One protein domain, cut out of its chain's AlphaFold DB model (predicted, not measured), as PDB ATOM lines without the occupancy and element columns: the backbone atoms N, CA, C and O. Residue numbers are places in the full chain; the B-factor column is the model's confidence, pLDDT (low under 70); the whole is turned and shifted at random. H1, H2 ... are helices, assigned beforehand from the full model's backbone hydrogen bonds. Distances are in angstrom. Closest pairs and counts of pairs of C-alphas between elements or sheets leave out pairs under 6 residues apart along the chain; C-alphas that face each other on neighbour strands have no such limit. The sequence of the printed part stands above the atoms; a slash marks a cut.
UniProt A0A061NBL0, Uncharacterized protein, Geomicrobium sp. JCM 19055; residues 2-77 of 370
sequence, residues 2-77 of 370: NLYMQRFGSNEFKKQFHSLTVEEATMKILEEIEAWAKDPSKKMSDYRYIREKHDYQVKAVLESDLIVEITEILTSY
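AT A GLANCE: This is residues 2 to 77 of the 370 residues of an uncharacterized protein of Geomicrobium sp. JCM 19055 (UniProt A0A061NBL0). Two long helices, H3 and H4, are set apart and strung together by a winding link, residues 39 to 54, which folds back through the middle, so that the chain draws a drawn-out Z. Two short helices, H1 and H2, make a small corner by the beginning of H3, and the last part of H4, residues 70 to 76, sticks out at the other end. The printed part has 76 residues with four named helices, in the order H1 H2 H3 H4, and no named strand; the class is all helix. The whole is a rod of 53 by 24 by 15 A, only just loose and close to extended, with a radius of gyration of the C-alphas of 16.7 A.

IN THESE COORDINATES: Find C-alpha 55 at (40.233, -29.651, -15.840); from there H4, residues 55 to 76, runs 31.6 A to C-alpha 76 at (50.660, -58.863, -9.976). H3, residues 22 to 38, begins at C-alpha 22, at (45.529, -18.494, 10.001), and is 24.4 A long. H1, residues 2 to 8, and H2, residues 10 to 16, are 10.2 A long each.

HOW THE PARTS SIT: H4 touches no helix and is apart from H3, H1 and H2. H2 and H3 are near each other, with 5 pairs of C-alphas within 10 A. H1 and H3 are close but not clearly touching, about perpendicular at 76 degrees; look at the C-alphas of Asn 2 and Val 22, their closest, 7.2 A apart. H1 and H2 are also close but not clearly touching, about perpendicular at 90 degrees, the closest C-alphas being those of Met 5 and Phe 13, 6.2 A. In H1, H2, H3 and H4 every O i to N i+4 pair is within hydrogen-bond range.

THE WHOLE: The C-alphas farthest apart are those of Ser 10 and Tyr 77, 54.0 A. The printed part has no cut; the link from H3 to H4 is long, with 16 residues. Look for pLDDT under 70 at residues 2 to 8, 10 to 17, 19 and 74 to 77; the mean of the printed part is 79.5.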
ATOM      1  N   ASN A   2      44.658 -16.219   3.798       60.16
ATOM      2  CA  ASN A   2      44.296 -14.791   3.910       60.16
ATOM      3  C   ASN A   2      43.222 -14.344   2.897       60.16
ATOM      4  O   ASN A   2      42.259 -13.683   3.273       60.16
ATOM      5  N   LEU A   3      43.312 -14.806   1.644       59.44
ATOM      6  CA  LEU A   3      42.281 -14.582   0.617       59.44
ATOM      7  C   LEU A   3      40.945 -15.288   0.924       59.44
ATOM      8  O   LEU A   3      39.887 -14.771   0.587       59.44
ATOM      9  N   TYR A   4      40.973 -16.449   1.587       63.44
ATOM     10  CA  TYR A   4      39.767 -17.175   2.010       63.44
ATOM     11  C   TYR A   4      39.062 -16.425   3.147       63.44
ATOM     12  O   TYR A   4      37.861 -16.180   3.085       63.44
ATOM     13  N   MET A   5      39.825 -15.974   4.144       59.44
ATOM     14  CA  MET A   5      39.309 -15.176   5.255       59.44
ATOM     15  C   MET A   5      38.756 -13.819   4.781       59.44
ATOM     16  O   MET A   5      37.735 -13.373   5.294       59.44
ATOM     17  N   GLN A   6      39.363 -13.204   3.756       62.62
ATOM     18  CA  GLN A   6      38.831 -12.005   3.090       62.62
ATOM     19  C   GLN A   6      37.537 -12.263   2.301       62.62
ATOM     20  O   GLN A   6      36.696 -11.375   2.218       62.62
ATOM     21  N   ARG A   7      37.368 -13.456   1.717       59.88
ATOM     22  CA  ARG A   7      36.241 -13.781   0.825       59.88
ATOM     23  C   ARG A   7      35.022 -14.363   1.549       59.88
ATOM     24  O   ARG A   7      33.905 -14.132   1.104       59.88
ATOM     25  N   PHE A   8      35.226 -15.092   2.647       63.41
ATOM     26  CA  PHE A   8      34.169 -15.800   3.389       63.41
ATOM     27  C   PHE A   8      33.978 -15.296   4.833       63.41
ATOM     28  O   PHE A   8      33.013 -15.669   5.498       63.41
ATOM     29  N   GLY A   9      34.857 -14.410   5.314       73.31
ATOM     30  CA  GLY A   9      34.767 -13.784   6.634       73.31
ATOM     31  C   GLY A   9      35.297 -14.648   7.788       73.31
ATOM     32  O   GLY A   9      35.380 -15.875   7.717       73.31
ATOM     33  N   SER A  10      35.656 -13.998   8.900       63.53
ATOM     34  CA  SER A  10      36.305 -14.643  10.056       63.53
ATOM     35  C   SER A  10      35.427 -15.659  10.798       63.53
ATOM     36  O   SER A  10      35.958 -16.556  11.450       63.53
ATOM     37  N   ASN A  11      34.097 -15.546  10.709       62.72
ATOM     38  CA  ASN A  11      33.175 -16.462  11.390       62.72
ATOM     39  C   ASN A  11      33.093 -17.835  10.707       62.72
ATOM     40  O   ASN A  11      33.064 -18.846  11.406       62.72
ATOM     41  N   GLU A  12      33.116 -17.895   9.371       61.25
ATOM     42  CA  GLU A  12      33.145 -19.180   8.655       61.25
ATOM     43  C   GLU A  12      34.519 -19.850   8.725       61.25
ATOM     44  O   GLU A  12      34.614 -21.063   8.904       61.25
ATOM     45  N   PHE A  13      35.597 -19.060   8.740       66.38
ATOM     46  CA  PHE A  13      36.939 -19.583   8.999       66.38
ATOM     47  C   PHE A  13      37.030 -20.294  10.363       66.38
ATOM     48  O   PHE A  13      37.531 -21.414  10.453       66.38
ATOM     49  N   LYS A  14      36.482 -19.688  11.426       65.00
ATOM     50  CA  LYS A  14      36.478 -20.288  12.771       65.00
ATOM     51  C   LYS A  14      35.637 -21.563  12.866       65.00
ATOM     52  O   LYS A  14      36.030 -22.461  13.609       65.00
ATOM     53  N   LYS A  15      34.527 -21.666  12.123       68.06
ATOM     54  CA  LYS A  15      33.721 -22.896  12.045       68.06
ATOM     55  C   LYS A  15      34.467 -24.028  11.343       68.06
ATOM     56  O   LYS A  15      34.463 -25.144  11.842       68.06
ATOM     57  N   GLN A  16      35.106 -23.742  10.210       66.00
ATOM     58  CA  GLN A  16      35.747 -24.771   9.390       66.00
ATOM     59  C   GLN A  16      37.097 -25.242   9.955       66.00
ATOM     60  O   GLN A  16      37.461 -26.405   9.792       66.00
ATOM     61  N   PHE A  17      37.830 -24.358  10.639       69.69
ATOM     62  CA  PHE A  17      39.160 -24.639  11.193       69.69
ATOM     63  C   PHE A  17      39.187 -24.648  12.729       69.69
ATOM     64  O   PHE A  17      40.248 -24.492  13.323       69.69
ATOM     65  N   HIS A  18      38.032 -24.835  13.378       70.50
ATOM     66  CA  HIS A  18      37.891 -25.003  14.833       70.50
ATOM     67  C   HIS A  18      38.655 -23.963  15.678       70.50
ATOM     68  O   HIS A  18      39.311 -24.300  16.657       70.50
ATOM     69  N   SER A  19      38.539 -22.681  15.321       66.12
ATOM     70  CA  SER A  19      39.186 -21.548  16.014       66.12
ATOM     71  C   SER A  19      40.720 -21.465  15.949       66.12
ATOM     72  O   SER A  19      41.292 -20.660  16.682       66.12
ATOM     73  N   LEU A  20      41.381 -22.220  15.065       70.44
ATOM     74  CA  LEU A  20      42.815 -22.056  14.793       70.44
ATOM     75  C   LEU A  20      43.120 -20.667  14.208       70.44
ATOM     76  O   LEU A  20      42.296 -20.078  13.499       70.44
ATOM     77  N   THR A  21      44.319 -20.149  14.477       75.38
ATOM     78  CA  THR A  21      44.850 -18.981  13.759       75.38
ATOM     79  C   THR A  21      45.116 -19.323  12.288       75.38
ATOM     80  O   THR A  21      45.214 -20.489  11.899       75.38
ATOM     81  N   VAL A  22      45.233 -18.300  11.433       71.56
ATOM     82  CA  VAL A  22      45.529 -18.494  10.001       71.56
ATOM     83  C   VAL A  22      46.844 -19.252   9.794       71.56
ATOM     84  O   VAL A  22      46.945 -20.071   8.880       71.56
ATOM     85  N   GLU A  23      47.832 -19.003  10.648       75.19
ATOM     86  CA  GLU A  23      49.147 -19.645  10.615       75.19
ATOM     87  C   GLU A  23      49.060 -21.118  11.027       75.19
ATOM     88  O   GLU A  23      49.492 -21.984  10.269       75.19
ATOM     89  N   GLU A  24      48.404 -21.423  12.149       77.44
ATOM     90  CA  GLU A  24      48.222 -22.802  12.628       77.44
ATOM     91  C   GLU A  24      47.389 -23.649  11.658       77.44
ATOM     92  O   GLU A  24      47.713 -24.805  11.385       77.44
ATOM     93  N   ALA A  25      46.331 -23.072  11.084       76.44
ATOM     94  CA  ALA A  25      45.513 -23.755  10.091       76.44
ATOM     95  C   ALA A  25      46.290 -23.997   8.782       76.44
ATOM     96  O   ALA A  25      46.113 -25.034   8.143       76.44
ATOM     97  N   THR A  26      47.173 -23.070   8.390       79.06
ATOM     98  CA  THR A  26      48.047 -23.244   7.219       79.06
ATOM     99  C   THR A  26      49.072 -24.348   7.465       79.06
ATOM    100  O   THR A  26      49.220 -25.220   6.611       79.06
ATOM    101  N   MET A  27      49.725 -24.358   8.631       82.88
ATOM    102  CA  MET A  27      50.659 -25.417   9.026       82.88
ATOM    103  C   MET A  27      49.996 -26.791   9.019       82.88
ATOM    104  O   MET A  27      50.512 -27.706   8.391       82.88
ATOM    105  N   LYS A  28      48.813 -26.920   9.626       84.06
ATOM    106  CA  LYS A  28      48.095 -28.196   9.670       84.06
ATOM    107  C   LYS A  28      47.767 -28.736   8.275       84.06
ATOM    108  O   LYS A  28      47.919 -29.921   8.011       84.06
ATOM    109  N   ILE A  29      47.339 -27.868   7.356       83.62
ATOM    110  CA  ILE A  29      47.069 -28.278   5.970       83.62
ATOM    111  C   ILE A  29      48.356 -28.677   5.248       83.62
ATOM    112  O   ILE A  29      48.332 -29.615   4.457       83.62
ATOM    113  N   LEU A  30      49.465 -27.978   5.494       85.44
ATOM    114  CA  LEU A  30      50.759 -28.352   4.924       85.44
ATOM    115  C   LEU A  30      51.220 -29.716   5.441       85.44
ATOM    116  O   LEU A  30      51.630 -30.539   4.632       85.44
ATOM    117  N   GLU A  31      51.077 -29.989   6.738       88.44
ATOM    118  CA  GLU A  31      51.376 -31.298   7.328       88.44
ATOM    119  C   GLU A  31      50.527 -32.414   6.706       88.44
ATOM    120  O   GLU A  31      51.055 -33.465   6.353       88.44
ATOM    121  N   GLU A  32      49.228 -32.182   6.505       86.31
ATOM    122  CA  GLU A  32      48.339 -33.146   5.846       86.31
ATOM    123  C   GLU A  32      48.726 -33.391   4.378       86.31
ATOM    124  O   GLU A  32      48.704 -34.532   3.915       86.31
ATOM    125  N   ILE A  33      49.108 -32.339   3.641       88.50
ATOM    126  CA  ILE A  33      49.580 -32.466   2.253       88.50
ATOM    127  C   ILE A  33      50.922 -33.198   2.204       88.50
ATOM    128  O   ILE A  33      51.116 -34.047   1.338       88.50
ATOM    129  N   GLU A  34      51.846 -32.905   3.118       89.00
ATOM    130  CA  GLU A  34      53.122 -33.614   3.205       89.00
ATOM    131  C   GLU A  34      52.941 -35.085   3.573       89.00
ATOM    132  O   GLU A  34      53.642 -35.935   3.025       89.00
ATOM    133  N   ALA A  35      52.015 -35.392   4.482       89.44
ATOM    134  CA  ALA A  35      51.685 -36.761   4.851       89.44
ATOM    135  C   ALA A  35      51.118 -37.531   3.653       89.44
ATOM    136  O   ALA A  35      51.575 -38.633   3.372       89.44
ATOM    137  N   TRP A  36      50.194 -36.923   2.900       91.94
ATOM    138  CA  TRP A  36      49.682 -37.489   1.648       91.94
ATOM    139  C   TRP A  36      50.797 -37.704   0.614       91.94
ATOM    140  O   TRP A  36      50.898 -38.784   0.049       91.94
ATOM    141  N   ALA A  37      51.678 -36.719   0.408       87.31
ATOM    142  CA  ALA A  37      52.744 -36.802  -0.593       87.31
ATOM    143  C   ALA A  37      53.794 -37.885  -0.283       87.31
ATOM    144  O   ALA A  37      54.506 -38.330  -1.182       87.31
ATOM    145  N   LYS A  38      53.922 -38.279   0.990       89.88
ATOM    146  CA  LYS A  38      54.851 -39.316   1.461       89.88
ATOM    147  C   LYS A  38      54.197 -40.697   1.581       89.88
ATOM    148  O   LYS A  38      54.916 -41.656   1.847       89.88
ATOM    149  N   ASP A  39      52.880 -40.807   1.410       88.12
ATOM    150  CA  ASP A  39      52.145 -42.067   1.518       88.12
ATOM    151  C   ASP A  39      52.006 -42.727   0.132       88.12
ATOM    152  O   ASP A  39      51.207 -42.272  -0.688       88.12
ATOM    153  N   PRO A  40      52.751 -43.814  -0.150       80.06
ATOM    154  CA  PRO A  40      52.706 -44.483  -1.447       80.06
ATOM    155  C   PRO A  40      51.372 -45.193  -1.729       80.06
ATOM    156  O   PRO A  40      51.155 -45.611  -2.857       80.06
ATOM    157  N   SER A  41      50.488 -45.344  -0.735       81.88
ATOM    158  CA  SER A  41      49.160 -45.946  -0.916       81.88
ATOM    159  C   SER A  41      48.079 -44.942  -1.330       81.88
ATOM    160  O   SER A  41      46.948 -45.335  -1.625       81.88
ATOM    161  N   LYS A  42      48.391 -43.638  -1.323       87.12
ATOM    162  CA  LYS A  42      47.444 -42.573  -1.668       87.12
ATOM    163  C   LYS A  42      47.484 -42.248  -3.150       87.12
ATOM    164  O   LYS A  42      48.550 -42.154  -3.752       87.12
ATOM    165  N   LYS A  43      46.304 -41.999  -3.717       88.38
ATOM    166  CA  LYS A  43      46.161 -41.626  -5.125       88.38
ATOM    167  C   LYS A  43      46.433 -40.145  -5.329       88.38
ATOM    168  O   LYS A  43      46.212 -39.322  -4.432       88.38
ATOM    169  N   MET A  44      46.840 -39.774  -6.539       88.25
ATOM    170  CA  MET A  44      46.987 -38.372  -6.913       88.25
ATOM    171  C   MET A  44      45.634 -37.642  -6.885       88.25
ATOM    172  O   MET A  44      45.561 -36.468  -6.513       88.25
ATOM    173  N   SER A  45      44.549 -38.349  -7.214       88.56
ATOM    174  CA  SER A  45      43.171 -37.849  -7.138       88.56
ATOM    175  C   SER A  45      42.665 -37.611  -5.714       88.56
ATOM    176  O   SER A  45      41.730 -36.826  -5.544       88.56
ATOM    177  N   ASP A  46      43.320 -38.172  -4.690       89.31
ATOM    178  CA  ASP A  46      43.008 -37.895  -3.280       89.31
ATOM    179  C   ASP A  46      43.518 -36.517  -2.819       89.31
ATOM    180  O   ASP A  46      43.293 -36.109  -1.674       89.31
ATOM    181  N   TYR A  47      44.210 -35.769  -3.690       89.31
ATOM    182  CA  TYR A  47      44.718 -34.446  -3.360       89.31
ATOM    183  C   TYR A  47      43.593 -33.500  -2.911       89.31
ATOM    184  O   TYR A  47      42.632 -33.229  -3.635       89.31
ATOM    185  N   ARG A  48      43.765 -32.909  -1.723       83.69
ATOM    186  CA  ARG A  48      42.760 -32.085  -1.028       83.69
ATOM    187  C   ARG A  48      42.115 -30.994  -1.892       83.69
ATOM    188  O   ARG A  48      40.927 -30.723  -1.741       83.69
ATOM    189  N   TYR A  49      42.884 -30.373  -2.785       87.00
ATOM    190  CA  TYR A  49      42.417 -29.274  -3.639       87.00
ATOM    191  C   TYR A  49      42.289 -29.675  -5.108       87.00
ATOM    192  O   TYR A  49      42.383 -28.823  -5.989       87.00
ATOM    193  N   ILE A  50      42.078 -30.961  -5.403       85.62
ATOM    194  CA  ILE A  50      41.964 -31.443  -6.784       85.62
ATOM    195  C   ILE A  50      40.828 -30.745  -7.543       85.62
ATOM    196  O   ILE A  50      40.996 -30.372  -8.696       85.62
ATOM    197  N   ARG A  51      39.710 -30.457  -6.863       85.06
ATOM    198  CA  ARG A  51      38.547 -29.756  -7.437       85.06
ATOM    199  C   ARG A  51      38.806 -28.284  -7.766       85.06
ATOM    200  O   ARG A  51      38.007 -27.679  -8.468       85.06
ATOM    201  N   GLU A  52      39.882 -27.705  -7.236       86.81
ATOM    202  CA  GLU A  52      40.285 -26.318  -7.504       86.81
ATOM    203  C   GLU A  52      41.314 -26.225  -8.642       86.81
ATOM    204  O   GLU A  52      41.699 -25.126  -9.044       86.81
ATOM    205  N   LYS A  53      41.790 -27.367  -9.155       88.44
ATOM    206  CA  LYS A  53      42.703 -27.426 -10.297       88.44
ATOM    207  C   LYS A  53      41.943 -27.268 -11.608       88.44
ATOM    208  O   LYS A  53      40.743 -27.504 -11.686       88.44
ATOM    209  N   HIS A  54      42.665 -26.879 -12.654       92.00
ATOM    210  CA  HIS A  54      42.093 -26.833 -13.994       92.00
ATOM    211  C   HIS A  54      41.753 -28.242 -14.489       92.00
ATOM    212  O   HIS A  54      42.483 -29.189 -14.198       92.00
ATOM    213  N   ASP A  55      40.713 -28.364 -15.315       90.00
ATOM    214  CA  ASP A  55      40.233 -29.651 -15.840       90.00
ATOM    215  C   ASP A  55      41.345 -30.496 -16.477       90.00
ATOM    216  O   ASP A  55      41.394 -31.708 -16.283       90.00
ATOM    217  N   TYR A  56      42.294 -29.866 -17.182       90.12
ATOM    218  CA  TYR A  56      43.427 -30.579 -17.784       90.12
ATOM    219  C   TYR A  56      44.360 -31.213 -16.736       90.12
ATOM    220  O   TYR A  56      44.927 -32.274 -16.978       90.12
ATOM    221  N   GLN A  57      44.509 -30.587 -15.564       88.81
ATOM    222  CA  GLN A  57      45.315 -31.104 -14.454       88.81
ATOM    223  C   GLN A  57      44.582 -32.238 -13.739       88.81
ATOM    224  O   GLN A  57      45.204 -33.239 -13.401       88.81
ATOM    225  N   VAL A  58      43.264 -32.105 -13.554       89.81
ATOM    226  CA  VAL A  58      42.423 -33.180 -13.005       89.81
ATOM    227  C   VAL A  58      42.468 -34.402 -13.920       89.81
ATOM    228  O   VAL A  58      42.666 -35.517 -13.445       89.81
ATOM    229  N   LYS A  59      42.370 -34.195 -15.239       90.56
ATOM    230  CA  LYS A  59      42.490 -35.270 -16.225       90.56
ATOM    231  C   LYS A  59      43.854 -35.965 -16.148       90.56
ATOM    232  O   LYS A  59      43.888 -37.184 -16.060       90.56
ATOM    233  N   ALA A  60      44.953 -35.209 -16.117       90.19
ATOM    234  CA  ALA A  60      46.303 -35.772 -16.020       90.19
ATOM    235  C   ALA A  60      46.528 -36.570 -14.722       90.19
ATOM    236  O   ALA A  60      47.207 -37.596 -14.724       90.19
ATOM    237  N   VAL A  61      45.938 -36.116 -13.613       92.31
ATOM    238  CA  VAL A  61      45.948 -36.830 -12.329       92.31
ATOM    239  C   VAL A  61      45.203 -38.164 -12.435       92.31
ATOM    240  O   VAL A  61      45.750 -39.190 -12.045       92.31
ATOM    241  N   LEU A  62      44.001 -38.172 -13.019       91.50
ATOM    242  CA  LEU A  62      43.236 -39.405 -13.233       91.50
ATOM    243  C   LEU A  62      43.943 -40.368 -14.195       91.50
ATOM    244  O   LEU A  62      43.950 -41.570 -13.951       91.50
ATOM    245  N   GLU A  63      44.554 -39.853 -15.265       90.44
ATOM    246  CA  GLU A  63      45.370 -40.649 -16.190       90.44
ATOM    247  C   GLU A  63      46.552 -41.298 -15.454       90.44
ATOM    248  O   GLU A  63      46.817 -42.480 -15.652       90.44
ATOM    249  N   SER A  64      47.217 -40.562 -14.560       89.88
ATOM    250  CA  SER A  64      48.341 -41.077 -13.769       89.88
ATOM    251  C   SER A  64      47.905 -42.161 -12.782       89.88
ATOM    252  O   SER A  64      48.522 -43.222 -12.743       89.88
ATOM    253  N   ASP A  65      46.822 -41.932 -12.036       92.12
ATOM    254  CA  ASP A  65      46.270 -42.934 -11.115       92.12
ATOM    255  C   ASP A  65      45.861 -44.207 -11.861       92.12
ATOM    256  O   ASP A  65      46.159 -45.315 -11.422       92.12
ATOM    257  N   LEU A  66      45.229 -44.060 -13.026       90.38
ATOM    258  CA  LEU A  66      44.825 -45.184 -13.862       90.38
ATOM    259  C   LEU A  66      46.036 -45.954 -14.411       90.38
ATOM    260  O   LEU A  66      45.999 -47.181 -14.454       90.38
ATOM    261  N   ILE A  67      47.123 -45.270 -14.780       88.25
ATOM    262  CA  ILE A  67      48.382 -45.920 -15.174       88.25
ATOM    263  C   ILE A  67      48.960 -46.736 -14.014       88.25
ATOM    264  O   ILE A  67      49.389 -47.867 -14.244       88.25
ATOM    265  N   VAL A  68      48.982 -46.194 -12.793       86.31
ATOM    266  CA  VAL A  68      49.504 -46.899 -11.609       86.31
ATOM    267  C   VAL A  68      48.676 -48.147 -11.322       86.31
ATOM    268  O   VAL A  68      49.239 -49.236 -11.274       86.31
ATOM    269  N   GLU A  69      47.353 -48.014 -11.249       85.44
ATOM    270  CA  GLU A  69      46.428 -49.129 -11.005       85.44
ATOM    271  C   GLU A  69      46.554 -50.225 -12.065       85.44
ATOM    272  O   GLU A  69      46.710 -51.405 -11.750       85.44
ATOM    273  N   ILE A  70      46.566 -49.844 -13.348       82.88
ATOM    274  CA  ILE A  70      46.788 -50.801 -14.432       82.88
ATOM    275  C   ILE A  70      48.160 -51.456 -14.274       82.88
ATOM    276  O   ILE A  70      48.268 -52.667 -14.412       82.88
ATOM    277  N   THR A  71      49.212 -50.706 -13.951       80.88
ATOM    278  CA  THR A  71      50.561 -51.270 -13.784       80.88
ATOM    279  C   THR A  71      50.632 -52.250 -12.612       80.88
ATOM    280  O   THR A  71      51.273 -53.293 -12.734       80.88
ATOM    281  N   GLU A  72      49.962 -51.974 -11.495       79.81
ATOM    282  CA  GLU A  72      49.865 -52.898 -10.360       79.81
ATOM    283  C   GLU A  72      49.152 -54.192 -10.755       79.81
ATOM    284  O   GLU A  72      49.693 -55.279 -10.542       79.81
ATOM    285  N   ILE A  73      48.007 -54.087 -11.436       72.38
ATOM    286  CA  ILE A  73      47.297 -55.246 -11.989       72.38
ATOM    287  C   ILE A  73      48.243 -56.029 -12.904       72.38
ATOM    288  O   ILE A  73      48.468 -57.217 -12.690       72.38
ATOM    289  N   LEU A  74      48.891 -55.364 -13.861       67.06
ATOM    290  CA  LEU A  74      49.805 -55.984 -14.821       67.06
ATOM    291  C   LEU A  74      51.027 -56.651 -14.181       67.06
ATOM    292  O   LEU A  74      51.529 -57.633 -14.723       67.06
ATOM    293  N   THR A  75      51.526 -56.128 -13.064       66.94
ATOM    294  CA  THR A  75      52.713 -56.664 -12.376       66.94
ATOM    295  C   THR A  75      52.381 -57.758 -11.364       66.94
ATOM    296  O   THR A  75      53.258 -58.555 -11.031       66.94
ATOM    297  N   SER A  76      51.128 -57.835 -10.910       63.75
ATOM    298  CA  SER A  76      50.660 -58.863  -9.976       63.75
ATOM    299  C   SER A  76      50.549 -60.264 -10.600       63.75
ATOM    300  O   SER A  76      50.674 -61.262  -9.886       63.75
ATOM    301  N   TYR A  77      50.396 -60.365 -11.927       58.34
ATOM    302  CA  TYR A  77      50.325 -61.647 -12.634       58.34
ATOM    303  C   TYR A  77      51.719 -62.173 -13.028       58.34
ATOM    304  O   TYR A  77      52.470 -61.474 -13.721       58.34
TER     305      TYR A  77